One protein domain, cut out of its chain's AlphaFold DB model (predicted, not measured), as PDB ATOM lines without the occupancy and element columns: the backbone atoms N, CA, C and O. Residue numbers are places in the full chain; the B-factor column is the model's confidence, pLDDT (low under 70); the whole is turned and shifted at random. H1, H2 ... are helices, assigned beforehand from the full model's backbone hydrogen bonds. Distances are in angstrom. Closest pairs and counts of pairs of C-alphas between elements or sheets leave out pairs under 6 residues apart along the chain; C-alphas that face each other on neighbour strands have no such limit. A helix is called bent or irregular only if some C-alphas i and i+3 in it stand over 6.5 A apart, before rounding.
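What this domain is: This is residues 522 to 695 of the 712 residues of an uncharacterized protein of Burkholderia stabilis (UniProt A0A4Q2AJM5). A rounded helix bundle in which H4, H7 and H9 stand side by side in a row, with H5 and H8 packed over one side of the row and H1 crossing H4 and H7 on the other. H3 folds against H4 beyond the row, short H6 lies across one end near the start of H4, H2 packs on H4 with residues 574 to 578, and residues 522 to 545 run along the outside past H1. The 174 printed residues hold nine named helices, H1 to H9 in that order, and no named strand, and the class is all helix. The whole is compact, with a radius of gyration of the C-alphas of 14.9 A and spans of 42 by 36 by 33 A.

Where its parts are: Residues 522 to 545 hold no named element. H1 is residues 546 to 557, beginning at C-alpha 546 (-24.102, 48.736, 17.505); it is only just irregular, with C-alphas 547 and 550 6.8 A apart. H2 is residues 567 to 578, H3 584 to 592, and H4 598 to 613, 22.2 A long. H5 is 618 to 629, H6 632 to 637, and H7 643 to 654. H8 is 658 to 674, 24.0 A long and irregular, with C-alphas 659 and 662 7.3 A apart and a kink of 55 degrees near residue 665. H9 is 679 to 694, 22.1 A long with a kink of 28 degrees near residue 686, ending at C-alpha 694 (-25.274, 23.551, -9.221).

How they stand to each other: H4 is the hub, touching six helices. H4, H5, H7, H8 and H9 form an up and down bundle, each running against the one before it. H4 and H7 touch at Met 610 and Val 652, their closest C-alphas at 6.4 A, with a shallow tilt of 8 degrees, the same way. H7 and H9 touch, closest C-alphas Met 654 and Ile 688, 5.4 A, at 3 degrees. H4, with residues 608 to 613 alone, touches H5 in a hairpin, closest C-alphas Ala 612 and Ala 621, 5.2 A. H1 touches H4 at a steep tilt of 56 degrees, closest C-alphas Pro 550 and Gly 603, 4.3 A. Every O i to N i+4 pair is within hydrogen-bond range in H3, H4, H5, H6 and H7, against 6 of 8 in H1, 7 of 8 in H2, 9 of 13 in H8 and 11 of 12 in H9.

The domain as a whole: The two C-alphas farthest apart, those of Ser 595 and Glu 694, are 43.2 A apart. The printed part has no cut and no long link. Its mean pLDDT is 87.4; residues 523 to 533 and 560 to 570 are under 70.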
ATOM      1  N   VAL A 522     -27.489  36.509  21.421       75.00
ATOM      2  CA  VAL A 522     -28.079  36.490  20.065       75.00
ATOM      3  C   VAL A 522     -28.677  35.117  19.708       75.00
ATOM      4  O   VAL A 522     -29.595  35.020  18.891       75.00
ATOM      5  N   ALA A 523     -28.165  34.045  20.323       57.38
ATOM      6  CA  ALA A 523     -28.400  32.661  19.923       57.38
ATOM      7  C   ALA A 523     -29.759  32.065  20.346       57.38
ATOM      8  O   ALA A 523     -30.159  31.044  19.791       57.38
ATOM      9  N   GLN A 524     -30.488  32.657  21.299       53.75
ATOM     10  CA  GLN A 524     -31.565  31.921  21.985       53.75
ATOM     11  C   GLN A 524     -32.983  32.082  21.401       53.75
ATOM     12  O   GLN A 524     -33.839  31.260  21.715       53.75
ATOM     13  N   ASN A 525     -33.263  33.073  20.540       48.34
ATOM     14  CA  ASN A 525     -34.661  33.494  20.308       48.34
ATOM     15  C   ASN A 525     -35.168  33.562  18.853       48.34
ATOM     16  O   ASN A 525     -36.348  33.843  18.653       48.34
ATOM     17  N   LEU A 526     -34.355  33.274  17.828       52.03
ATOM     18  CA  LEU A 526     -34.753  33.501  16.421       52.03
ATOM     19  C   LEU A 526     -34.980  32.234  15.577       52.03
ATOM     20  O   LEU A 526     -35.104  32.322  14.360       52.03
ATOM     21  N   SER A 527     -35.171  31.065  16.199       48.72
ATOM     22  CA  SER A 527     -35.538  29.821  15.488       48.72
ATOM     23  C   SER A 527     -36.894  29.894  14.762       48.72
ATOM     24  O   SER A 527     -37.272  28.968  14.038       48.72
ATOM     25  N   ARG A 528     -37.657  30.982  14.940       57.88
ATOM     26  CA  ARG A 528     -38.844  31.262  14.134       57.88
ATOM     27  C   ARG A 528     -38.411  31.744  12.755       57.88
ATOM     28  O   ARG A 528     -38.112  32.910  12.540       57.88
ATOM     29  N   ARG A 529     -38.434  30.799  11.821       60.81
ATOM     30  CA  ARG A 529     -38.472  31.010  10.373       60.81
ATOM     31  C   ARG A 529     -39.289  32.266  10.017       60.81
ATOM     32  O   ARG A 529     -40.509  32.263  10.179       60.81
ATOM     33  N   LEU A 530     -38.619  33.317   9.536       66.56
ATOM     34  CA  LEU A 530     -39.258  34.597   9.205       66.56
ATOM     35  C   LEU A 530     -39.846  34.567   7.780       66.56
ATOM     36  O   LEU A 530     -39.138  34.160   6.849       66.56
ATOM     37  N   PRO A 531     -41.106  34.991   7.565       63.34
ATOM     38  CA  PRO A 531     -41.684  35.068   6.225       63.34
ATOM     39  C   PRO A 531     -40.910  36.039   5.310       63.34
ATOM     40  O   PRO A 531     -40.226  36.954   5.772       63.34
ATOM     41  N   ARG A 532     -41.011  35.836   3.986       60.41
ATOM     42  CA  ARG A 532     -40.404  36.736   2.982       60.41
ATOM     43  C   ARG A 532     -40.989  38.149   3.112       60.41
ATOM     44  O   ARG A 532     -42.181  38.287   3.369       60.41
ATOM     45  N   ASN A 533     -40.161  39.177   2.901       62.53
ATOM     46  CA  ASN A 533     -40.522  40.601   3.011       62.53
ATOM     47  C   ASN A 533     -40.996  41.045   4.409       62.53
ATOM     48  O   ASN A 533     -41.708  42.035   4.537       62.53
ATOM     49  N   ALA A 534     -40.595  40.334   5.465       71.31
ATOM     50  CA  ALA A 534     -40.925  40.716   6.834       71.31
ATOM     51  C   ALA A 534     -40.082  41.883   7.376       71.31
ATOM     52  O   ALA A 534     -40.367  42.348   8.466       71.31
ATOM     53  N   ALA A 535     -39.034  42.343   6.685       86.81
ATOM     54  CA  ALA A 535     -38.196  43.421   7.207       86.81
ATOM     55  C   ALA A 535     -38.888  44.789   7.062       86.81
ATOM     56  O   ALA A 535     -39.416  45.116   6.002       86.81
ATOM     57  N   SER A 536     -38.862  45.594   8.123       91.12
ATOM     58  CA  SER A 536     -39.281  47.000   8.117       91.12
ATOM     59  C   SER A 536     -38.104  47.844   8.612       91.12
ATOM     60  O   SER A 536     -37.922  47.960   9.831       91.12
ATOM     61  N   PRO A 537     -37.251  48.329   7.690       91.19
ATOM     62  CA  PRO A 537     -35.982  48.949   8.039       91.19
ATOM     63  C   PRO A 537     -36.140  50.292   8.755       91.19
ATOM     64  O   PRO A 537     -37.127  51.001   8.590       91.19
ATOM     65  N   PHE A 538     -35.137  50.633   9.565       94.56
ATOM     66  CA  PHE A 538     -34.974  51.937  10.208       94.56
ATOM     67  C   PHE A 538     -33.486  52.253  10.339       94.56
ATOM     68  O   PHE A 538     -32.678  51.345  10.515       94.56
ATOM     69  N   LEU A 539     -33.118  53.533  10.295       96.75
ATOM     70  CA  LEU A 539     -31.716  53.934  10.382       96.75
ATOM     71  C   LEU A 539     -31.165  53.727  11.803       96.75
ATOM     72  O   LEU A 539     -31.705  54.281  12.770       96.75
ATOM     73  N   LEU A 540     -30.076  52.965  11.912       97.12
ATOM     74  CA  LEU A 540     -29.312  52.804  13.147       97.12
ATOM     75  C   LEU A 540     -28.434  54.030  13.433       97.12
ATOM     76  O   LEU A 540     -27.692  54.512  12.573       97.12
ATOM     77  N   SER A 541     -28.454  54.476  14.684       97.06
ATOM     78  CA  SER A 541     -27.589  55.515  15.242       97.06
ATOM     79  C   SER A 541     -26.262  54.902  15.692       97.06
ATOM     80  O   SER A 541     -26.046  54.630  16.873       97.06
ATOM     81  N   LEU A 542     -25.367  54.626  14.744       97.31
ATOM     82  CA  LEU A 542     -24.043  54.066  15.034       97.31
ATOM     83  C   LEU A 542     -23.066  55.148  15.548       97.31
ATOM     84  O   LEU A 542     -23.106  56.275  15.054       97.31
ATOM     85  N   PRO A 543     -22.183  54.826  16.517       96.12
ATOM     86  CA  PRO A 543     -21.967  53.506  17.127       96.12
ATOM     87  C   PRO A 543     -22.918  53.164  18.292       96.12
ATOM     88  O   PRO A 543     -22.890  52.039  18.780       96.12
ATOM     89  N   ALA A 544     -23.772  54.093  18.738       96.31
ATOM     90  CA  ALA A 544     -24.594  53.930  19.945       96.31
ATOM     91  C   ALA A 544     -25.537  52.708  19.910       96.31
ATOM     92  O   ALA A 544     -25.771  52.083  20.940       96.31
ATOM     93  N   GLU A 545     -26.042  52.338  18.732       97.31
ATOM     94  CA  GLU A 545     -26.938  51.189  18.533       97.31
ATOM     95  C   GLU A 545     -26.222  49.940  17.966       97.31
ATOM     96  O   GLU A 545     -26.868  49.021  17.459       97.31
ATOM     97  N   ALA A 546     -24.886  49.854  18.058       97.31
ATOM     98  CA  ALA A 546     -24.102  48.736  17.505       97.31
ATOM     99  C   ALA A 546     -24.497  47.355  18.067       97.31
ATOM    100  O   ALA A 546     -24.353  46.340  17.380       97.31
ATOM    101  N   ALA A 547     -25.060  47.306  19.278       96.50
ATOM    102  CA  ALA A 547     -25.579  46.081  19.886       96.50
ATOM    103  C   ALA A 547     -26.724  45.426  19.089       96.50
ATOM    104  O   ALA A 547     -26.952  44.230  19.244       96.50
ATOM    105  N   LEU A 548     -27.421  46.166  18.218       96.19
ATOM    106  CA  LEU A 548     -28.503  45.634  17.378       96.19
ATOM    107  C   LEU A 548     -27.997  44.927  16.110       96.19
ATOM    108  O   LEU A 548     -28.716  44.097  15.551       96.19
ATOM    109  N   LEU A 549     -26.763  45.202  15.666       96.62
ATOM    110  CA  LEU A 549     -26.208  44.644  14.422       96.62
ATOM    111  C   LEU A 549     -26.194  43.102  14.400       96.62
ATOM    112  O   LEU A 549     -26.642  42.532  13.404       96.62
ATOM    113  N   PRO A 550     -25.754  42.393  15.463       95.56
ATOM    114  CA  PRO A 550     -25.759  40.927  15.480       95.56
ATOM    115  C   PRO A 550     -27.166  40.331  15.400       95.56
ATOM    116  O   PRO A 550     -27.384  39.316  14.741       95.56
ATOM    117  N   TRP A 551     -28.144  40.981  16.037       93.31
ATOM    118  CA  TRP A 551     -29.537  40.538  16.038       93.31
ATOM    119  C   TRP A 551     -30.181  40.687  14.662       93.31
ATOM    120  O   TRP A 551     -30.862  39.774  14.196       93.31
ATOM    121  N   LEU A 552     -29.919  41.803  13.980       94.06
ATOM    122  CA  LEU A 552     -30.376  42.016  12.610       94.06
ATOM    123  C   LEU A 552     -29.678  41.064  11.626       94.06
ATOM    124  O   LEU A 552     -30.346  40.471  10.780       94.06
ATOM    125  N   ALA A 553     -28.371  40.831  11.774       93.88
ATOM    126  CA  ALA A 553     -27.644  39.840  10.978       93.88
ATOM    127  C   ALA A 553     -28.195  38.414  11.182       93.88
ATOM    128  O   ALA A 553     -28.361  37.664  10.218       93.88
ATOM    129  N   ASN A 554     -28.544  38.049  12.420       91.38
ATOM    130  CA  ASN A 554     -29.199  36.777  12.715       91.38
ATOM    131  C   ASN A 554     -30.613  36.709  12.106       91.38
ATOM    132  O   ASN A 554     -31.001  35.685  11.548       91.38
ATOM    133  N   ALA A 555     -31.388  37.795  12.157       89.69
ATOM    134  CA  ALA A 555     -32.701  37.852  11.514       89.69
ATOM    135  C   ALA A 555     -32.599  37.672   9.989       89.69
ATOM    136  O   ALA A 555     -33.384  36.923   9.410       89.69
ATOM    137  N   PHE A 556     -31.592  38.276   9.348       89.88
ATOM    138  CA  PHE A 556     -31.278  38.048   7.935       89.88
ATOM    139  C   PHE A 556     -30.972  36.570   7.643       89.88
ATOM    140  O   PHE A 556     -31.504  36.002   6.686       89.88
ATOM    141  N   ALA A 557     -30.166  35.923   8.489       88.38
ATOM    142  CA  ALA A 557     -29.809  34.513   8.338       88.38
ATOM    143  C   ALA A 557     -31.013  33.553   8.473       88.38
ATOM    144  O   ALA A 557     -31.023  32.493   7.848       88.38
ATOM    145  N   ASN A 558     -32.027  33.925   9.265       83.81
ATOM    146  CA  ASN A 558     -33.205  33.098   9.570       83.81
ATOM    147  C   ASN A 558     -34.417  33.327   8.643       83.81
ATOM    148  O   ASN A 558     -35.481  32.729   8.854       83.81
ATOM    149  N   GLN A 559     -34.297  34.167   7.613       79.06
ATOM    150  CA  GLN A 559     -35.365  34.334   6.627       79.06
ATOM    151  C   GLN A 559     -35.616  33.043   5.833       79.06
ATOM    152  O   GLN A 559     -34.684  32.366   5.399       79.06
ATOM    153  N   ILE A 560     -36.891  32.697   5.619       59.81
ATOM    154  CA  ILE A 560     -37.262  31.475   4.897       59.81
ATOM    155  C   ILE A 560     -36.948  31.611   3.405       59.81
ATOM    156  O   ILE A 560     -37.542  32.422   2.683       59.81
ATOM    157  N   ASP A 561     -36.131  30.691   2.902       59.28
ATOM    158  CA  ASP A 561     -36.066  30.377   1.477       59.28
ATOM    159  C   ASP A 561     -37.310  29.610   1.048       59.28
ATOM    160  O   ASP A 561     -37.324  28.383   0.991       59.28
ATOM    161  N   VAL A 562     -38.400  30.331   0.775       43.12
ATOM    162  CA  VAL A 562     -39.634  29.665   0.337       43.12
ATOM    163  C   VAL A 562     -39.456  29.031  -1.048       43.12
ATOM    164  O   VAL A 562     -40.063  28.000  -1.292       43.12
ATOM    165  N   HIS A 563     -38.564  29.528  -1.915       46.16
ATOM    166  CA  HIS A 563     -38.253  28.918  -3.216       46.16
ATOM    167  C   HIS A 563     -36.818  29.216  -3.674       46.16
ATOM    168  O   HIS A 563     -36.437  30.382  -3.756       46.16
ATOM    169  N   PHE A 564     -36.083  28.157  -4.017       46.56
ATOM    170  CA  PHE A 564     -34.675  28.106  -4.438       46.56
ATOM    171  C   PHE A 564     -34.342  28.738  -5.813       46.56
ATOM    172  O   PHE A 564     -33.255  28.498  -6.312       46.56
ATOM    173  N   PHE A 565     -35.222  29.514  -6.467       47.94
ATOM    174  CA  PHE A 565     -35.041  29.790  -7.911       47.94
ATOM    175  C   PHE A 565     -35.415  31.188  -8.428       47.94
ATOM    176  O   PHE A 565     -35.653  31.341  -9.621       47.94
ATOM    177  N   SER A 566     -35.467  32.234  -7.598       56.59
ATOM    178  CA  SER A 566     -35.588  33.592  -8.158       56.59
ATOM    179  C   SER A 566     -34.551  34.535  -7.564       56.59
ATOM    180  O   SER A 566     -34.761  35.053  -6.465       56.59
ATOM    181  N   GLU A 567     -33.479  34.801  -8.315       61.72
ATOM    182  CA  GLU A 567     -32.455  35.821  -8.018       61.72
ATOM    183  C   GLU A 567     -33.080  37.164  -7.594       61.72
ATOM    184  O   GLU A 567     -32.623  37.810  -6.651       61.72
ATOM    185  N   GLN A 568     -34.212  37.538  -8.207       62.88
ATOM    186  CA  GLN A 568     -34.952  38.759  -7.871       62.88
ATOM    187  C   GLN A 568     -35.394  38.819  -6.399       62.88
ATOM    188  O   GLN A 568     -35.186  39.837  -5.746       62.88
ATOM    189  N   ALA A 569     -35.936  37.729  -5.843       60.22
ATOM    190  CA  ALA A 569     -36.386  37.703  -4.446       60.22
ATOM    191  C   ALA A 569     -35.222  37.732  -3.439       60.22
ATOM    192  O   ALA A 569     -35.412  38.085  -2.276       60.22
ATOM    193  N   HIS A 570     -34.020  37.341  -3.863       66.56
ATOM    194  CA  HIS A 570     -32.826  37.398  -3.024       66.56
ATOM    195  C   HIS A 570     -32.266  38.822  -2.957       66.56
ATOM    196  O   HIS A 570     -32.012  39.328  -1.860       66.56
ATOM    197  N   SER A 571     -32.180  39.500  -4.106       71.81
ATOM    198  CA  SER A 571     -31.715  40.891  -4.187       71.81
ATOM    199  C   SER A 571     -32.570  41.859  -3.354       71.81
ATOM    200  O   SER A 571     -32.024  42.712  -2.652       71.81
ATOM    201  N   SER A 572     -33.896  41.671  -3.334       75.25
ATOM    202  CA  SER A 572     -34.810  42.524  -2.566       75.25
ATOM    203  C   SER A 572     -34.591  42.408  -1.054       75.25
ATOM    204  O   SER A 572     -34.576  43.419  -0.354       75.25
ATOM    205  N   ASN A 573     -34.348  41.202  -0.535       79.19
ATOM    206  CA  ASN A 573     -34.118  41.004   0.899       79.19
ATOM    207  C   ASN A 573     -32.789  41.616   1.360       79.19
ATOM    208  O   ASN A 573     -32.753  42.269   2.400       79.19
ATOM    209  N   LEU A 574     -31.710  41.442   0.586       86.25
ATOM    210  CA  LEU A 574     -30.416  42.051   0.909       86.25
ATOM    211  C   LEU A 574     -30.528  43.580   0.973       86.25
ATOM    212  O   LEU A 574     -30.034  44.187   1.922       86.25
ATOM    213  N   SER A 575     -31.224  44.191   0.005       87.25
ATOM    214  CA  SER A 575     -31.424  45.644  -0.021       87.25
ATOM    215  C   SER A 575     -32.155  46.160   1.222       87.25
ATOM    216  O   SER A 575     -31.666  47.090   1.857       87.25
ATOM    217  N   ALA A 576     -33.225  45.483   1.657       87.00
ATOM    218  CA  ALA A 576     -33.970  45.866   2.855       87.00
ATOM    219  C   ALA A 576     -33.113  45.805   4.131       87.00
ATOM    220  O   ALA A 576     -33.270  46.637   5.019       87.00
ATOM    221  N   PHE A 577     -32.181  44.849   4.240       89.69
ATOM    222  CA  PHE A 577     -31.285  44.802   5.399       89.69
ATOM    223  C   PHE A 577     -30.196  45.876   5.360       89.69
ATOM    224  O   PHE A 577     -29.827  46.397   6.409       89.69
ATOM    225  N   LEU A 578     -29.708  46.258   4.180       93.06
ATOM    226  CA  LEU A 578     -28.725  47.339   4.048       93.06
ATOM    227  C   LEU A 578     -29.277  48.704   4.483       93.06
ATOM    228  O   LEU A 578     -28.508  49.550   4.943       93.06
ATOM    229  N   GLU A 579     -30.595  48.898   4.416       93.75
ATOM    230  CA  GLU A 579     -31.264  50.119   4.877       93.75
ATOM    231  C   GLU A 579     -31.160  50.343   6.399       93.75
ATOM    232  O   GLU A 579     -31.232  51.491   6.835       93.75
ATOM    233  N   PHE A 580     -30.907  49.304   7.213       93.19
ATOM    234  CA  PHE A 580     -30.687  49.497   8.656       93.19
ATOM    235  C   PHE A 580     -29.380  50.244   8.965       93.19
ATOM    236  O   PHE A 580     -29.309  51.032   9.907       93.19
ATOM    237  N   ALA A 581     -28.328  50.003   8.180       91.69
ATOM    238  CA  ALA A 581     -27.007  50.598   8.383       91.69
ATOM    239  C   ALA A 581     -26.378  51.004   7.039       91.69
ATOM    240  O   ALA A 581     -25.434  50.361   6.576       91.69
ATOM    241  N   PRO A 582     -26.864  52.077   6.394       85.25
ATOM    242  CA  PRO A 582     -26.407  52.483   5.068       85.25
ATOM    243  C   PRO A 582     -24.996  53.097   5.071       85.25
ATOM    244  O   PRO A 582     -24.331  53.111   4.037       85.25
ATOM    245  N   SER A 583     -24.516  53.605   6.214       94.50
ATOM    246  CA  SER A 583     -23.211  54.271   6.316       94.50
ATOM    247  C   SER A 583     -22.066  53.276   6.531       94.50
ATOM    248  O   SER A 583     -21.888  52.743   7.629       94.50
ATOM    249  N   LYS A 584     -21.240  53.076   5.495       95.38
ATOM    250  CA  LYS A 584     -20.018  52.254   5.574       95.38
ATOM    251  C   LYS A 584     -19.011  52.816   6.580       95.38
ATOM    252  O   LYS A 584     -18.422  52.047   7.330       95.38
ATOM    253  N   ASP A 585     -18.859  54.138   6.636       96.50
ATOM    254  CA  ASP A 585     -17.917  54.793   7.550       96.50
ATOM    255  C   ASP A 585     -18.314  54.577   9.014       96.50
ATOM    256  O   ASP A 585     -17.463  54.295   9.852       96.50
ATOM    257  N   ALA A 586     -19.613  54.627   9.324       97.25
ATOM    258  CA  ALA A 586     -20.092  54.367  10.678       97.25
ATOM    259  C   ALA A 586     -19.903  52.894  11.087       97.25
ATOM    260  O   ALA A 586     -19.570  52.605  12.235       97.25
ATOM    261  N   LEU A 587     -20.054  51.953  10.149       97.38
ATOM    262  CA  LEU A 587     -19.753  50.536  10.385       97.38
ATOM    263  C   LEU A 587     -18.253  50.291  10.601       97.38
ATOM    264  O   LEU A 587     -17.886  49.497  11.466       97.38
ATOM    265  N   LEU A 588     -17.385  50.980   9.852       96.62
ATOM    266  CA  LEU A 588     -15.935  50.928  10.063       96.62
ATOM    267  C   LEU A 588     -15.555  51.483  11.438       96.62
ATOM    268  O   LEU A 588     -14.765  50.852  12.132       96.62
ATOM    269  N   GLN A 589     -16.177  52.581  11.881       97.31
ATOM    270  CA  GLN A 589     -15.978  53.112  13.235       97.31
ATOM    271  C   GLN A 589     -16.342  52.084  14.312       97.31
ATOM    272  O   GLN A 589     -15.557  51.876  15.231       97.31
ATOM    273  N   VAL A 590     -17.484  51.396  14.181       97.44
ATOM    274  CA  VAL A 590     -17.869  50.308  15.102       97.44
ATOM    275  C   VAL A 590     -16.820  49.198  15.105       97.44
ATOM    276  O   VAL A 590     -16.461  48.688  16.159       97.44
ATOM    277  N   LEU A 591     -16.320  48.821  13.931       95.69
ATOM    278  CA  LEU A 591     -15.340  47.751  13.782       95.69
ATOM    279  C   LEU A 591     -13.956  48.134  14.340       95.69
ATOM    280  O   LEU A 591     -13.223  47.267  14.813       95.69
ATOM    281  N   GLU A 592     -13.586  49.411  14.303       95.62
ATOM    282  CA  GLU A 592     -12.318  49.937  14.827       95.62
ATOM    283  C   GLU A 592     -12.367  50.260  16.330       95.62
ATOM    284  O   GLU A 592     -11.321  50.275  16.986       95.62
ATOM    285  N   ASP A 593     -13.560  50.457  16.897       96.94
ATOM    286  CA  ASP A 593     -13.754  50.772  18.311       96.94
ATOM    287  C   ASP A 593     -13.454  49.565  19.215       96.94
ATOM    288  O   ASP A 593     -14.271  48.662  19.402       96.94
ATOM    289  N   GLN A 594     -12.268  49.571  19.824       96.06
ATOM    290  CA  GLN A 594     -11.802  48.516  20.729       96.06
ATOM    291  C   GLN A 594     -12.589  48.428  22.046       96.06
ATOM    292  O   GLN A 594     -12.426  47.450  22.773       96.06
ATOM    293  N   SER A 595     -13.410  49.429  22.379       96.50
ATOM    294  CA  SER A 595     -14.262  49.382  23.571       96.50
ATOM    295  C   SER A 595     -15.507  48.515  23.374       96.50
ATOM    296  O   SER A 595     -16.107  48.073  24.357       96.50
ATOM    297  N   LEU A 596     -15.880  48.243  22.119       95.69
ATOM    298  CA  LEU A 596     -17.041  47.425  21.798       95.69
ATOM    299  C   LEU A 596     -16.699  45.924  21.841       95.69
ATOM    300  O   LEU A 596     -15.593  45.520  21.474       95.69
ATOM    301  N   PRO A 597     -17.646  45.064  22.258       95.38
ATOM    302  CA  PRO A 597     -17.453  43.618  22.249       95.38
ATOM    303  C   PRO A 597     -17.292  43.035  20.834       95.38
ATOM    304  O   PRO A 597     -17.951  43.477  19.891       95.38
ATOM    305  N   VAL A 598     -16.536  41.936  20.721       95.44
ATOM    306  CA  VAL A 598     -16.288  41.203  19.458       95.44
ATOM    307  C   VAL A 598     -17.580  40.846  18.711       95.44
ATOM    308  O   VAL A 598     -17.622  40.908  17.486       95.44
ATOM    309  N   VAL A 599     -18.668  40.527  19.424       95.25
ATOM    310  CA  VAL A 599     -19.964  40.215  18.795       95.25
ATOM    311  C   VAL A 599     -20.500  41.393  17.967       95.25
ATOM    312  O   VAL A 599     -21.034  41.184  16.880       95.25
ATOM    313  N   GLN A 600     -20.306  42.634  18.426       96.06
ATOM    314  CA  GLN A 600     -20.737  43.841  17.712       96.06
ATOM    315  C   GLN A 600     -19.832  44.123  16.508       96.06
ATOM    316  O   GLN A 600     -20.330  44.481  15.441       96.06
ATOM    317  N   HIS A 601     -18.524  43.868  16.639       96.88
ATOM    318  CA  HIS A 601     -17.581  43.899  15.514       96.88
ATOM    319  C   HIS A 601     -17.967  42.896  14.427       96.88
ATOM    320  O   HIS A 601     -18.008  43.257  13.253       96.88
ATOM    321  N   ALA A 602     -18.312  41.665  14.807       96.75
ATOM    322  CA  ALA A 602     -18.782  40.641  13.878       96.75
ATOM    323  C   ALA A 602     -20.071  41.089  13.165       96.75
ATOM    324  O   ALA A 602     -20.182  40.947  11.948       96.75
ATOM    325  N   GLY A 603     -21.017  41.694  13.895       96.75
ATOM    326  CA  GLY A 603     -22.238  42.266  13.319       96.75
ATOM    327  C   GLY A 603     -21.943  43.367  12.296       96.75
ATOM    328  O   GLY A 603     -22.456  43.326  11.178       96.75
ATOM    329  N   ALA A 604     -21.061  44.312  12.632       97.69
ATOM    330  CA  ALA A 604     -20.628  45.363  11.712       97.69
ATOM    331  C   ALA A 604     -19.917  44.799  10.473       97.69
ATOM    332  O   ALA A 604     -20.166  45.251   9.354       97.69
ATOM    333  N   TRP A 605     -19.081  43.774  10.654       97.62
ATOM    334  CA  TRP A 605     -18.387  43.104   9.559       97.62
ATOM    335  C   TRP A 605     -19.362  42.431   8.584       97.62
ATOM    336  O   TRP A 605     -19.196  42.582   7.375       97.62
ATOM    337  N   ILE A 606     -20.417  41.766   9.074       97.31
ATOM    338  CA  ILE A 606     -21.471  41.190   8.217       97.31
ATOM    339  C   ILE A 606     -22.120  42.267   7.347       97.31
ATOM    340  O   ILE A 606     -22.283  42.075   6.144       97.31
ATOM    341  N   TYR A 607     -22.456  43.416   7.931       97.38
ATOM    342  CA  TYR A 607     -23.053  44.521   7.186       97.38
ATOM    343  C   TYR A 607     -22.091  45.113   6.151       97.38
ATOM    344  O   TYR A 607     -22.498  45.379   5.021       97.38
ATOM    345  N   LEU A 608     -20.806  45.265   6.479       97.19
ATOM    346  CA  LEU A 608     -19.785  45.657   5.500       97.19
ATOM    347  C   LEU A 608     -19.658  44.627   4.371       97.19
ATOM    348  O   LEU A 608     -19.498  45.006   3.210       97.19
ATOM    349  N   PHE A 609     -19.780  43.338   4.691       96.50
ATOM    350  CA  PHE A 609     -19.750  42.260   3.711       96.50
ATOM    351  C   PHE A 609     -20.969  42.317   2.779       96.50
ATOM    352  O   PHE A 609     -20.802  42.274   1.561       96.50
ATOM    353  N   MET A 610     -22.174  42.544   3.309       95.25
ATOM    354  CA  MET A 610     -23.386  42.810   2.516       95.25
ATOM    355  C   MET A 610     -23.228  44.052   1.620       95.25
ATOM    356  O   MET A 610     -23.589  44.038   0.441       95.25
ATOM    357  N   HIS A 611     -22.649  45.128   2.158       94.75
ATOM    358  CA  HIS A 611     -22.380  46.375   1.436       94.75
ATOM    359  C   HIS A 611     -21.399  46.193   0.285       94.75
ATOM    360  O   HIS A 611     -21.542  46.840  -0.745       94.75
ATOM    361  N   ALA A 612     -20.371  45.368   0.463       94.44
ATOM    362  CA  ALA A 612     -19.425  45.038  -0.597       94.44
ATOM    363  C   ALA A 612     -20.074  44.134  -1.658       94.44
ATOM    364  O   ALA A 612     -19.890  44.367  -2.848       94.44
ATOM    365  N   SER A 613     -20.894  43.174  -1.221       89.88
ATOM    366  CA  SER A 613     -21.600  42.209  -2.078       89.88
ATOM    367  C   SER A 613     -22.661  42.844  -2.983       89.88
ATOM    368  O   SER A 613     -22.977  42.297  -4.030       89.88
ATOM    369  N   SER A 614     -23.222  43.988  -2.583       89.88
ATOM    370  CA  SER A 614     -24.266  44.707  -3.333       89.88
ATOM    371  C   SER A 614     -23.728  45.725  -4.347       89.88
ATOM    372  O   SER A 614     -24.513  46.354  -5.059       89.88
ATOM    373  N   LEU A 615     -22.408  45.925  -4.420       91.44
ATOM    374  CA  LEU A 615     -21.811  46.844  -5.389       91.44
ATOM    375  C   LEU A 615     -21.837  46.256  -6.810       91.44
ATOM    376  O   LEU A 615     -21.740  45.044  -6.963       91.44
ATOM    377  N   PRO A 616     -21.840  47.098  -7.863       89.38
ATOM    378  CA  PRO A 616     -21.741  46.629  -9.250       89.38
ATOM    379  C   PRO A 616     -20.449  45.863  -9.579       89.38
ATOM    380  O   PRO A 616     -20.404  45.143 -10.568       89.38
ATOM    381  N   ARG A 617     -19.387  46.075  -8.790       90.12
ATOM    382  CA  ARG A 617     -18.088  45.392  -8.884       90.12
ATOM    383  C   ARG A 617     -17.687  44.888  -7.498       90.12
ATOM    384  O   ARG A 617     -16.932  45.569  -6.794       90.12
ATOM    385  N   PRO A 618     -18.284  43.780  -7.040       91.25
ATOM    386  CA  PRO A 618     -18.084  43.300  -5.682       91.25
ATOM    387  C   PRO A 618     -16.650  42.808  -5.438       91.25
ATOM    388  O   PRO A 618     -16.180  42.889  -4.306       91.25
ATOM    389  N   GLU A 619     -15.907  42.377  -6.465       93.44
ATOM    390  CA  GLU A 619     -14.603  41.719  -6.298       93.44
ATOM    391  C   GLU A 619     -13.573  42.617  -5.598       93.44
ATOM    392  O   GLU A 619     -12.893  42.185  -4.664       93.44
ATOM    393  N   GLU A 620     -13.469  43.885  -6.003       93.00
ATOM    394  CA  GLU A 620     -12.498  44.831  -5.439       93.00
ATOM    395  C   GLU A 620     -12.812  45.144  -3.968       93.00
ATOM    396  O   GLU A 620     -11.937  45.087  -3.096       93.00
ATOM    397  N   ALA A 621     -14.083  45.429  -3.674       93.38
ATOM    398  CA  ALA A 621     -14.533  45.761  -2.327       93.38
ATOM    399  C   ALA A 621     -14.388  44.571  -1.371       93.38
ATOM    400  O   ALA A 621     -13.924  44.735  -0.239       93.38
ATOM    401  N   LEU A 622     -14.734  43.371  -1.838       94.62
ATOM    402  CA  LEU A 622     -14.575  42.131  -1.088       94.62
ATOM    403  C   LEU A 622     -13.108  41.795  -0.846       94.62
ATOM    404  O   LEU A 622     -12.750  41.439   0.273       94.62
ATOM    405  N   THR A 623     -12.241  41.974  -1.845       95.19
ATOM    406  CA  THR A 623     -10.799  41.725  -1.699       95.19
ATOM    407  C   THR A 623     -10.217  42.600  -0.598       95.19
ATOM    408  O   THR A 623      -9.503  42.114   0.285       95.19
ATOM    409  N   ARG A 624     -10.570  43.889  -0.591       94.06
ATOM    410  CA  ARG A 624     -10.146  44.826   0.453       94.06
ATOM    411  C   ARG A 624     -10.693  44.440   1.830       94.06
ATOM    412  O   ARG A 624      -9.943  44.470   2.803       94.06
ATOM    413  N   LEU A 625     -11.967  44.059   1.920       94.50
ATOM    414  CA  LEU A 625     -12.590  43.664   3.184       94.50
ATOM    415  C   LEU A 625     -11.973  42.373   3.751       94.50
ATOM    416  O   LEU A 625     -11.596  42.323   4.920       94.50
ATOM    417  N   LEU A 626     -11.838  41.330   2.933       93.44
ATOM    418  CA  LEU A 626     -11.330  40.025   3.361       93.44
ATOM    419  C   LEU A 626      -9.849  40.087   3.749       93.44
ATOM    420  O   LEU A 626      -9.456  39.516   4.766       93.44
ATOM    421  N   SER A 627      -9.032  40.822   2.988       91.88
ATOM    422  CA  SER A 627      -7.614  41.016   3.319       91.88
ATOM    423  C   SER A 627      -7.422  41.838   4.597       91.88
ATOM    424  O   SER A 627      -6.599  41.465   5.434       91.88
ATOM    425  N   GLY A 628      -8.217  42.896   4.794       90.44
ATOM    426  CA  GLY A 628      -8.134  43.766   5.970       90.44
ATOM    427  C   GLY A 628      -8.505  43.083   7.290       90.44
ATOM    428  O   GLY A 628      -7.972  43.449   8.334       90.44
ATOM    429  N   TYR A 629      -9.367  42.060   7.253       89.62
ATOM    430  CA  TYR A 629      -9.901  41.406   8.457       89.62
ATOM    431  C   TYR A 629      -9.573  39.909   8.567       89.62
ATOM    432  O   TYR A 629     -10.136  39.217   9.417       89.62
ATOM    433  N   LYS A 630      -8.615  39.397   7.777       88.00
ATOM    434  CA  LYS A 630      -8.213  37.974   7.785       88.00
ATOM    435  C   LYS A 630      -7.872  37.452   9.188       88.00
ATOM    436  O   LYS A 630      -8.232  36.325   9.526       88.00
ATOM    437  N   VAL A 631      -7.197  38.258  10.010       87.06
ATOM    438  CA  VAL A 631      -6.814  37.876  11.383       87.06
ATOM    439  C   VAL A 631      -8.048  37.776  12.285       87.06
ATOM    440  O   VAL A 631      -8.291  36.718  12.864       87.06
ATOM    441  N   ARG A 632      -8.879  38.827  12.316       90.94
ATOM    442  CA  ARG A 632     -10.088  38.907  13.157       90.94
ATOM    443  C   ARG A 632     -11.177  37.901  12.795       90.94
ATOM    444  O   ARG A 632     -11.992  37.560  13.639       90.94
ATOM    445  N   MET A 633     -11.165  37.371  11.574       90.44
ATOM    446  CA  MET A 633     -12.127  36.349  11.159       90.44
ATOM    447  C   MET A 633     -12.124  35.115  12.079       90.44
ATOM    448  O   MET A 633     -13.173  34.527  12.302       90.44
ATOM    449  N   GLY A 634     -10.970  34.745  12.651       90.31
ATOM    450  CA  GLY A 634     -10.912  33.665  13.646       90.31
ATOM    451  C   GLY A 634     -11.708  33.999  14.902       90.31
ATOM    452  O   GLY A 634     -12.538  33.211  15.329       90.31
ATOM    453  N   GLU A 635     -11.541  35.217  15.420       93.56
ATOM    454  CA  GLU A 635     -12.258  35.702  16.604       93.56
ATOM    455  C   GLU A 635     -13.779  35.699  16.394       93.56
ATOM    456  O   GLU A 635     -14.530  35.361  17.307       93.56
ATOM    457  N   PHE A 636     -14.243  36.041  15.187       94.62
ATOM    458  CA  PHE A 636     -15.673  36.036  14.859       94.62
ATOM    459  C   PHE A 636     -16.245  34.621  14.755       94.62
ATOM    460  O   PHE A 636     -17.377  34.378  15.158       94.62
ATOM    461  N   ILE A 637     -15.477  33.683  14.208       92.06
ATOM    462  CA  ILE A 637     -15.903  32.292  14.026       92.06
ATOM    463  C   ILE A 637     -15.913  31.536  15.365       92.06
ATOM    464  O   ILE A 637     -16.858  30.791  15.653       92.06
ATOM    465  N   ASP A 638     -14.886  31.758  16.184       90.12
ATOM    466  CA  ASP A 638     -14.635  31.029  17.430       90.12
ATOM    467  C   ASP A 638     -15.375  31.625  18.639       90.12
ATOM    468  O   ASP A 638     -15.223  31.148  19.766       90.12
ATOM    469  N   MET A 639     -16.199  32.660  18.437       91.50
ATOM    470  CA  MET A 639     -16.972  33.247  19.530       91.50
ATOM    471  C   MET A 639     -17.991  32.237  20.106       91.50
ATOM    472  O   MET A 639     -18.592  31.477  19.338       91.50
ATOM    473  N   PRO A 640     -18.247  32.245  21.434       82.94
ATOM    474  CA  PRO A 640     -19.133  31.278  22.098       82.94
ATOM    475  C   PRO A 640     -20.535  31.153  21.480       82.94
ATOM    476  O   PRO A 640     -21.079  30.056  21.416       82.94
ATOM    477  N   ASP A 641     -21.075  32.246  20.932       80.19
ATOM    478  CA  ASP A 641     -22.372  32.287  20.242       80.19
ATOM    479  C   ASP A 641     -22.230  32.426  18.716       80.19
ATOM    480  O   ASP A 641     -23.088  32.990  18.044       80.19
ATOM    481  N   GLY A 642     -21.141  31.919  18.132       88.44
ATOM    482  CA  GLY A 642     -20.773  32.146  16.726       88.44
ATOM    483  C   GLY A 642     -21.712  31.555  15.671       88.44
ATOM    484  O   GLY A 642     -21.522  31.788  14.478       88.44
ATOM    485  N   ALA A 643     -22.730  30.791  16.078       89.12
ATOM    486  CA  ALA A 643     -23.630  30.097  15.155       89.12
ATOM    487  C   ALA A 643     -24.405  31.069  14.250       89.12
ATOM    488  O   ALA A 643     -24.494  30.846  13.041       89.12
ATOM    489  N   TRP A 644     -24.904  32.181  14.808       91.69
ATOM    490  CA  TRP A 644     -25.615  33.202  14.027       91.69
ATOM    491  C   TRP A 644     -24.704  33.845  12.978       91.69
ATOM    492  O   TRP A 644     -25.149  34.132  11.870       91.69
ATOM    493  N   PHE A 645     -23.424  34.042  13.307       94.94
ATOM    494  CA  PHE A 645     -22.455  34.635  12.397       94.94
ATOM    495  C   PHE A 645     -22.174  33.696  11.241       94.94
ATOM    496  O   PHE A 645     -22.296  34.110  10.096       94.94
ATOM    497  N   ILE A 646     -21.904  32.416  11.509       94.31
ATOM    498  CA  ILE A 646     -21.684  31.425  10.448       94.31
ATOM    499  C   ILE A 646     -22.910  31.335   9.531       94.31
ATOM    500  O   ILE A 646     -22.760  31.332   8.308       94.31
ATOM    501  N   ALA A 647     -24.121  31.330  10.096       91.94
ATOM    502  CA  ALA A 647     -25.354  31.347   9.317       91.94
ATOM    503  C   ALA A 647     -25.481  32.625   8.461       91.94
ATOM    504  O   ALA A 647     -25.801  32.532   7.274       91.94
ATOM    505  N   ALA A 648     -25.182  33.800   9.022       93.69
ATOM    506  CA  ALA A 648     -25.235  35.082   8.321       93.69
ATOM    507  C   ALA A 648     -24.169  35.196   7.219       93.69
ATOM    508  O   ALA A 648     -24.512  35.540   6.090       93.69
ATOM    509  N   VAL A 649     -22.906  34.847   7.496       95.50
ATOM    510  CA  VAL A 649     -21.823  34.803   6.496       95.50
ATOM    511  C   VAL A 649     -22.203  33.868   5.361       95.50
ATOM    512  O   VAL A 649     -22.137  34.263   4.200       95.50
ATOM    513  N   SER A 650     -22.651  32.652   5.687       93.50
ATOM    514  CA  SER A 650     -23.046  31.668   4.676       93.50
ATOM    515  C   SER A 650     -24.161  32.210   3.794       93.50
ATOM    516  O   SER A 650     -24.113  32.082   2.572       93.50
ATOM    517  N   ARG A 651     -25.135  32.896   4.402       91.06
ATOM    518  CA  ARG A 651     -26.228  33.538   3.680       91.06
ATOM    519  C   ARG A 651     -25.744  34.653   2.754       91.06
ATOM    520  O   ARG A 651     -26.241  34.738   1.637       91.06
ATOM    521  N   VAL A 652     -24.795  35.492   3.174       92.94
ATOM    522  CA  VAL A 652     -24.200  36.512   2.289       92.94
ATOM    523  C   VAL A 652     -23.451  35.839   1.134       92.94
ATOM    524  O   VAL A 652     -23.696  36.193  -0.015       92.94
ATOM    525  N   CYS A 653     -22.640  34.812   1.410       92.94
ATOM    526  CA  CYS A 653     -21.893  34.071   0.389       92.94
ATOM    527  C   CYS A 653     -22.791  33.439  -0.683       92.94
ATOM    528  O   CYS A 653     -22.455  33.488  -1.862       92.94
ATOM    529  N   MET A 654     -23.946  32.888  -0.301       88.56
ATOM    530  CA  MET A 654     -24.914  32.326  -1.255       88.56
ATOM    531  C   MET A 654     -25.494  33.375  -2.217       88.56
ATOM    532  O   MET A 654     -25.934  33.021  -3.303       88.56
ATOM    533  N   ASN A 655     -25.504  34.656  -1.836       85.56
ATOM    534  CA  ASN A 655     -26.023  35.743  -2.671       85.56
ATOM    535  C   ASN A 655     -24.941  36.404  -3.538       85.56
ATOM    536  O   ASN A 655     -25.230  37.384  -4.223       85.56
ATOM    537  N   LEU A 656     -23.697  35.917  -3.495       88.44
ATOM    538  CA  LEU A 656     -22.617  36.481  -4.292       88.44
ATOM    539  C   LEU A 656     -22.667  35.992  -5.746       88.44
ATOM    540  O   LEU A 656     -22.921  34.798  -5.973       88.44
ATOM    541  N   PRO A 657     -22.348  36.876  -6.714       87.31
ATOM    542  CA  PRO A 657     -22.137  36.491  -8.107       87.31
ATOM    543  C   PRO A 657     -21.091  35.376  -8.246       87.31
ATOM    544  O   PRO A 657     -20.221  35.209  -7.383       87.31
ATOM    545  N   THR A 658     -21.179  34.588  -9.316       85.44
ATOM    546  CA  THR A 658     -20.304  33.425  -9.543       85.44
ATOM    547  C   THR A 658     -18.840  33.819  -9.729       85.44
ATOM    548  O   THR A 658     -17.947  33.066  -9.345       85.44
ATOM    549  N   GLU A 659     -18.589  35.031 -10.216       86.56
ATOM    550  CA  GLU A 659     -17.265  35.619 -10.415       86.56
ATOM    551  C   GLU A 659     -16.520  35.828  -9.085       86.56
ATOM    552  O   GLU A 659     -15.289  35.822  -9.046       86.56
ATOM    553  N   CYS A 660     -17.252  35.941  -7.972       90.38
ATOM    554  CA  CYS A 660     -16.682  36.104  -6.635       90.38
ATOM    555  C   CYS A 660     -16.282  34.783  -5.958       90.38
ATOM    556  O   CYS A 660     -15.668  34.842  -4.892       90.38
ATOM    557  N   THR A 661     -16.615  33.609  -6.510       90.38
ATOM    558  CA  THR A 661     -16.409  32.308  -5.835       90.38
ATOM    559  C   THR A 661     -14.954  32.109  -5.398       90.38
ATOM    560  O   THR A 661     -14.694  31.893  -4.216       90.38
ATOM    561  N   ASN A 662     -13.991  32.312  -6.302       90.06
ATOM    562  CA  ASN A 662     -12.560  32.139  -6.008       90.06
ATOM    563  C   ASN A 662     -12.063  33.066  -4.882       90.06
ATOM    564  O   ASN A 662     -11.121  32.746  -4.163       90.06
ATOM    565  N   LEU A 663     -12.688  34.236  -4.722       92.38
ATOM    566  CA  LEU A 663     -12.303  35.214  -3.708       92.38
ATOM    567  C   LEU A 663     -12.758  34.802  -2.301       92.38
ATOM    568  O   LEU A 663     -12.081  35.097  -1.315       92.38
ATOM    569  N   ILE A 664     -13.906  34.131  -2.202       94.19
ATOM    570  CA  ILE A 664     -14.514  33.711  -0.932       94.19
ATOM    571  C   ILE A 664     -14.178  32.267  -0.551       94.19
ATOM    572  O   ILE A 664     -14.409  31.890   0.597       94.19
ATOM    573  N   GLU A 665     -13.599  31.473  -1.454       93.62
ATOM    574  CA  GLU A 665     -13.126  30.112  -1.173       93.62
ATOM    575  C   GLU A 665     -12.292  30.023   0.119       93.62
ATOM    576  O   GLU A 665     -12.672  29.246   0.996       93.62
ATOM    577  N   PRO A 666     -11.255  30.854   0.359       93.00
ATOM    578  CA  PRO A 666     -10.479  30.770   1.599       93.00
ATOM    579  C   PRO A 666     -11.312  31.002   2.870       93.00
ATOM    580  O   PRO A 666     -11.044  30.411   3.917       93.00
ATOM    581  N   LEU A 667     -12.340  31.857   2.792       94.31
ATOM    582  CA  LEU A 667     -13.274  32.077   3.897       94.31
ATOM    583  C   LEU A 667     -14.140  30.832   4.125       94.31
ATOM    584  O   LEU A 667     -14.275  30.390   5.262       94.31
ATOM    585  N   VAL A 668     -14.690  30.244   3.060       95.69
ATOM    586  CA  VAL A 668     -15.521  29.032   3.139       95.69
ATOM    587  C   VAL A 668     -14.715  27.833   3.643       95.69
ATOM    588  O   VAL A 668     -15.197  27.117   4.517       95.69
ATOM    589  N   ALA A 669     -13.474  27.650   3.184       94.62
ATOM    590  CA  ALA A 669     -12.569  26.621   3.698       94.62
ATOM    591  C   ALA A 669     -12.349  26.767   5.210       94.62
ATOM    592  O   ALA A 669     -12.485  25.797   5.956       94.62
ATOM    593  N   ARG A 670     -12.094  27.994   5.682       93.50
ATOM    594  CA  ARG A 670     -11.929  28.275   7.113       93.50
ATOM    595  C   ARG A 670     -13.199  27.995   7.913       93.50
ATOM    596  O   ARG A 670     -13.105  27.441   9.003       93.50
ATOM    597  N   LEU A 671     -14.371  28.345   7.377       94.88
ATOM    598  CA  LEU A 671     -15.658  28.028   8.004       94.88
ATOM    599  C   LEU A 671     -15.884  26.512   8.094       94.88
ATOM    600  O   LEU A 671     -16.402  26.033   9.098       94.88
ATOM    601  N   LEU A 672     -15.507  25.738   7.072       94.75
ATOM    602  CA  LEU A 672     -15.615  24.273   7.097       94.75
ATOM    603  C   LEU A 672     -14.698  23.648   8.151       94.75
ATOM    604  O   LEU A 672     -15.120  22.728   8.853       94.75
ATOM    605  N   ASP A 673     -13.473  24.154   8.274       93.50
ATOM    606  CA  ASP A 673     -12.503  23.687   9.266       93.50
ATOM    607  C   ASP A 673     -12.993  23.965  10.698       93.50
ATOM    608  O   ASP A 673     -13.132  23.050  11.521       93.50
ATOM    609  N   SER A 674     -13.405  25.207  10.966       92.31
ATOM    610  CA  SER A 674     -13.902  25.633  12.278       92.31
ATOM    611  C   SER A 674     -15.232  24.987  12.673       92.31
ATOM    612  O   SER A 674     -15.553  24.879  13.857       92.31
ATOM    613  N   THR A 675     -16.037  24.563  11.693       93.31
ATOM    614  CA  THR A 675     -17.325  23.889  11.924       93.31
ATOM    615  C   THR A 675     -17.253  22.372  11.812       93.31
ATOM    616  O   THR A 675     -18.286  21.703  11.864       93.31
ATOM    617  N   SER A 676     -16.054  21.793  11.726       92.50
ATOM    618  CA  SER A 676     -15.846  20.346  11.572       92.50
ATOM    619  C   SER A 676     -16.645  19.496  12.573       92.50
ATOM    620  O   SER A 676     -17.240  18.497  12.164       92.50
ATOM    621  N   ASN A 677     -16.737  19.941  13.834       92.12
ATOM    622  CA  ASN A 677     -17.505  19.307  14.919       92.12
ATOM    623  C   ASN A 677     -18.829  20.021  15.268       92.12
ATOM    624  O   ASN A 677     -19.548  19.584  16.167       92.12
ATOM    625  N   ARG A 678     -19.152  21.121  14.579       92.56
ATOM    626  CA  ARG A 678     -20.350  21.954  14.774       92.56
ATOM    627  C   ARG A 678     -21.314  21.717  13.612       92.56
ATOM    628  O   ARG A 678     -21.421  22.514  12.684       92.56
ATOM    629  N   TYR A 679     -21.950  20.546  13.617       92.19
ATOM    630  CA  TYR A 679     -22.671  20.015  12.455       92.19
ATOM    631  C   TYR A 679     -23.811  20.916  11.962       92.19
ATOM    632  O   TYR A 679     -24.061  20.966  10.760       92.19
ATOM    633  N   LEU A 680     -24.463  21.662  12.854       86.75
ATOM    634  CA  LEU A 680     -25.561  22.569  12.506       86.75
ATOM    635  C   LEU A 680     -25.063  23.768  11.707       86.75
ATOM    636  O   LEU A 680     -25.591  24.095  10.649       86.75
ATOM    637  N   GLU A 681     -23.994  24.383  12.185       91.38
ATOM    638  CA  GLU A 681     -23.281  25.454  11.512       91.38
ATOM    639  C   GLU A 681     -22.711  24.958  10.184       91.38
ATOM    640  O   GLU A 681     -22.831  25.630   9.162       91.38
ATOM    641  N   ARG A 682     -22.199  23.725  10.162       93.19
ATOM    642  CA  ARG A 682     -21.714  23.085   8.941       93.19
ATOM    643  C   ARG A 682     -22.814  22.874   7.904       93.19
ATOM    644  O   ARG A 682     -22.530  22.998   6.719       93.19
ATOM    645  N   VAL A 683     -24.066  22.619   8.302       91.12
ATOM    646  CA  VAL A 683     -25.210  22.590   7.366       91.12
ATOM    647  C   VAL A 683     -25.410  23.954   6.698       91.12
ATOM    648  O   VAL A 683     -25.725  23.997   5.511       91.12
ATOM    649  N   HIS A 684     -25.198  25.072   7.403       90.31
ATOM    650  CA  HIS A 684     -25.270  26.400   6.780       90.31
ATOM    651  C   HIS A 684     -24.169  26.600   5.735       90.31
ATOM    652  O   HIS A 684     -24.465  27.056   4.632       90.31
ATOM    653  N   VAL A 685     -22.936  26.192   6.043       94.94
ATOM    654  CA  VAL A 685     -21.809  26.268   5.098       94.94
ATOM    655  C   VAL A 685     -22.024  25.324   3.908       94.94
ATOM    656  O   VAL A 685     -21.779  25.699   2.766       94.94
ATOM    657  N   GLN A 686     -22.573  24.127   4.143       94.31
ATOM    658  CA  GLN A 686     -22.884  23.146   3.100       94.31
ATOM    659  C   GLN A 686     -23.873  23.686   2.058       94.31
ATOM    660  O   GLN A 686     -23.787  23.308   0.895       94.31
ATOM    661  N   ARG A 687     -24.777  24.606   2.426       90.88
ATOM    662  CA  ARG A 687     -25.690  25.246   1.460       90.88
ATOM    663  C   ARG A 687     -24.966  26.125   0.442       90.88
ATOM    664  O   ARG A 687     -25.444  26.244  -0.681       90.88
ATOM    665  N   ILE A 688     -23.826  26.711   0.813       93.12
ATOM    666  CA  ILE A 688     -22.953  27.422  -0.131       93.12
ATOM    667  C   ILE A 688     -22.421  26.422  -1.161       93.12
ATOM    668  O   ILE A 688     -22.492  26.661  -2.360       93.12
ATOM    669  N   LEU A 689     -21.939  25.271  -0.685       94.25
ATOM    670  CA  LEU A 689     -21.381  24.220  -1.535       94.25
ATOM    671  C   LEU A 689     -22.439  23.572  -2.432       94.25
ATOM    672  O   LEU A 689     -22.137  23.225  -3.568       94.25
ATOM    673  N   ASP A 690     -23.671  23.424  -1.935       90.62
ATOM    674  CA  ASP A 690     -24.819  22.991  -2.736       90.62
ATOM    675  C   ASP A 690     -25.041  23.928  -3.918       90.62
ATOM    676  O   ASP A 690     -25.134  23.465  -5.048       90.62
ATOM    677  N   ASP A 691     -25.090  25.233  -3.658       87.38
ATOM    678  CA  ASP A 691     -25.280  26.243  -4.692       87.38
ATOM    679  C   ASP A 691     -24.115  26.242  -5.696       87.38
ATOM    680  O   ASP A 691     -24.331  26.171  -6.904       87.38
ATOM    681  N   TRP A 692     -22.869  26.193  -5.215       89.94
ATOM    682  CA  TRP A 692     -21.684  26.124  -6.076       89.94
ATOM    683  C   TRP A 692     -21.626  24.868  -6.936       89.94
ATOM    684  O   TRP A 692     -21.175  24.935  -8.074       89.94
ATOM    685  N   ARG A 693     -22.104  23.733  -6.424       89.31
ATOM    686  CA  ARG A 693     -22.182  22.483  -7.186       89.31
ATOM    687  C   ARG A 693     -23.230  22.540  -8.298       89.31
ATOM    688  O   ARG A 693     -23.109  21.792  -9.265       89.31
ATOM    689  N   GLU A 694     -24.262  23.374  -8.172       85.38
ATOM    690  CA  GLU A 694     -25.274  23.551  -9.221       85.38
ATOM    691  C   GLU A 694     -24.912  24.659 -10.228       85.38
ATOM    692  O   GLU A 694     -25.381  24.612 -11.368       85.38
ATOM    693  N   ARG A 695     -24.032  25.607  -9.873       84.25
ATOM    694  CA  ARG A 695     -23.501  26.625 -10.799       84.25
ATOM    695  C   ARG A 695     -22.664  25.960 -11.903       84.25
ATOM    696  O   ARG A 695     -21.654  25.322 -11.626       84.25
TER     697      ARG A 695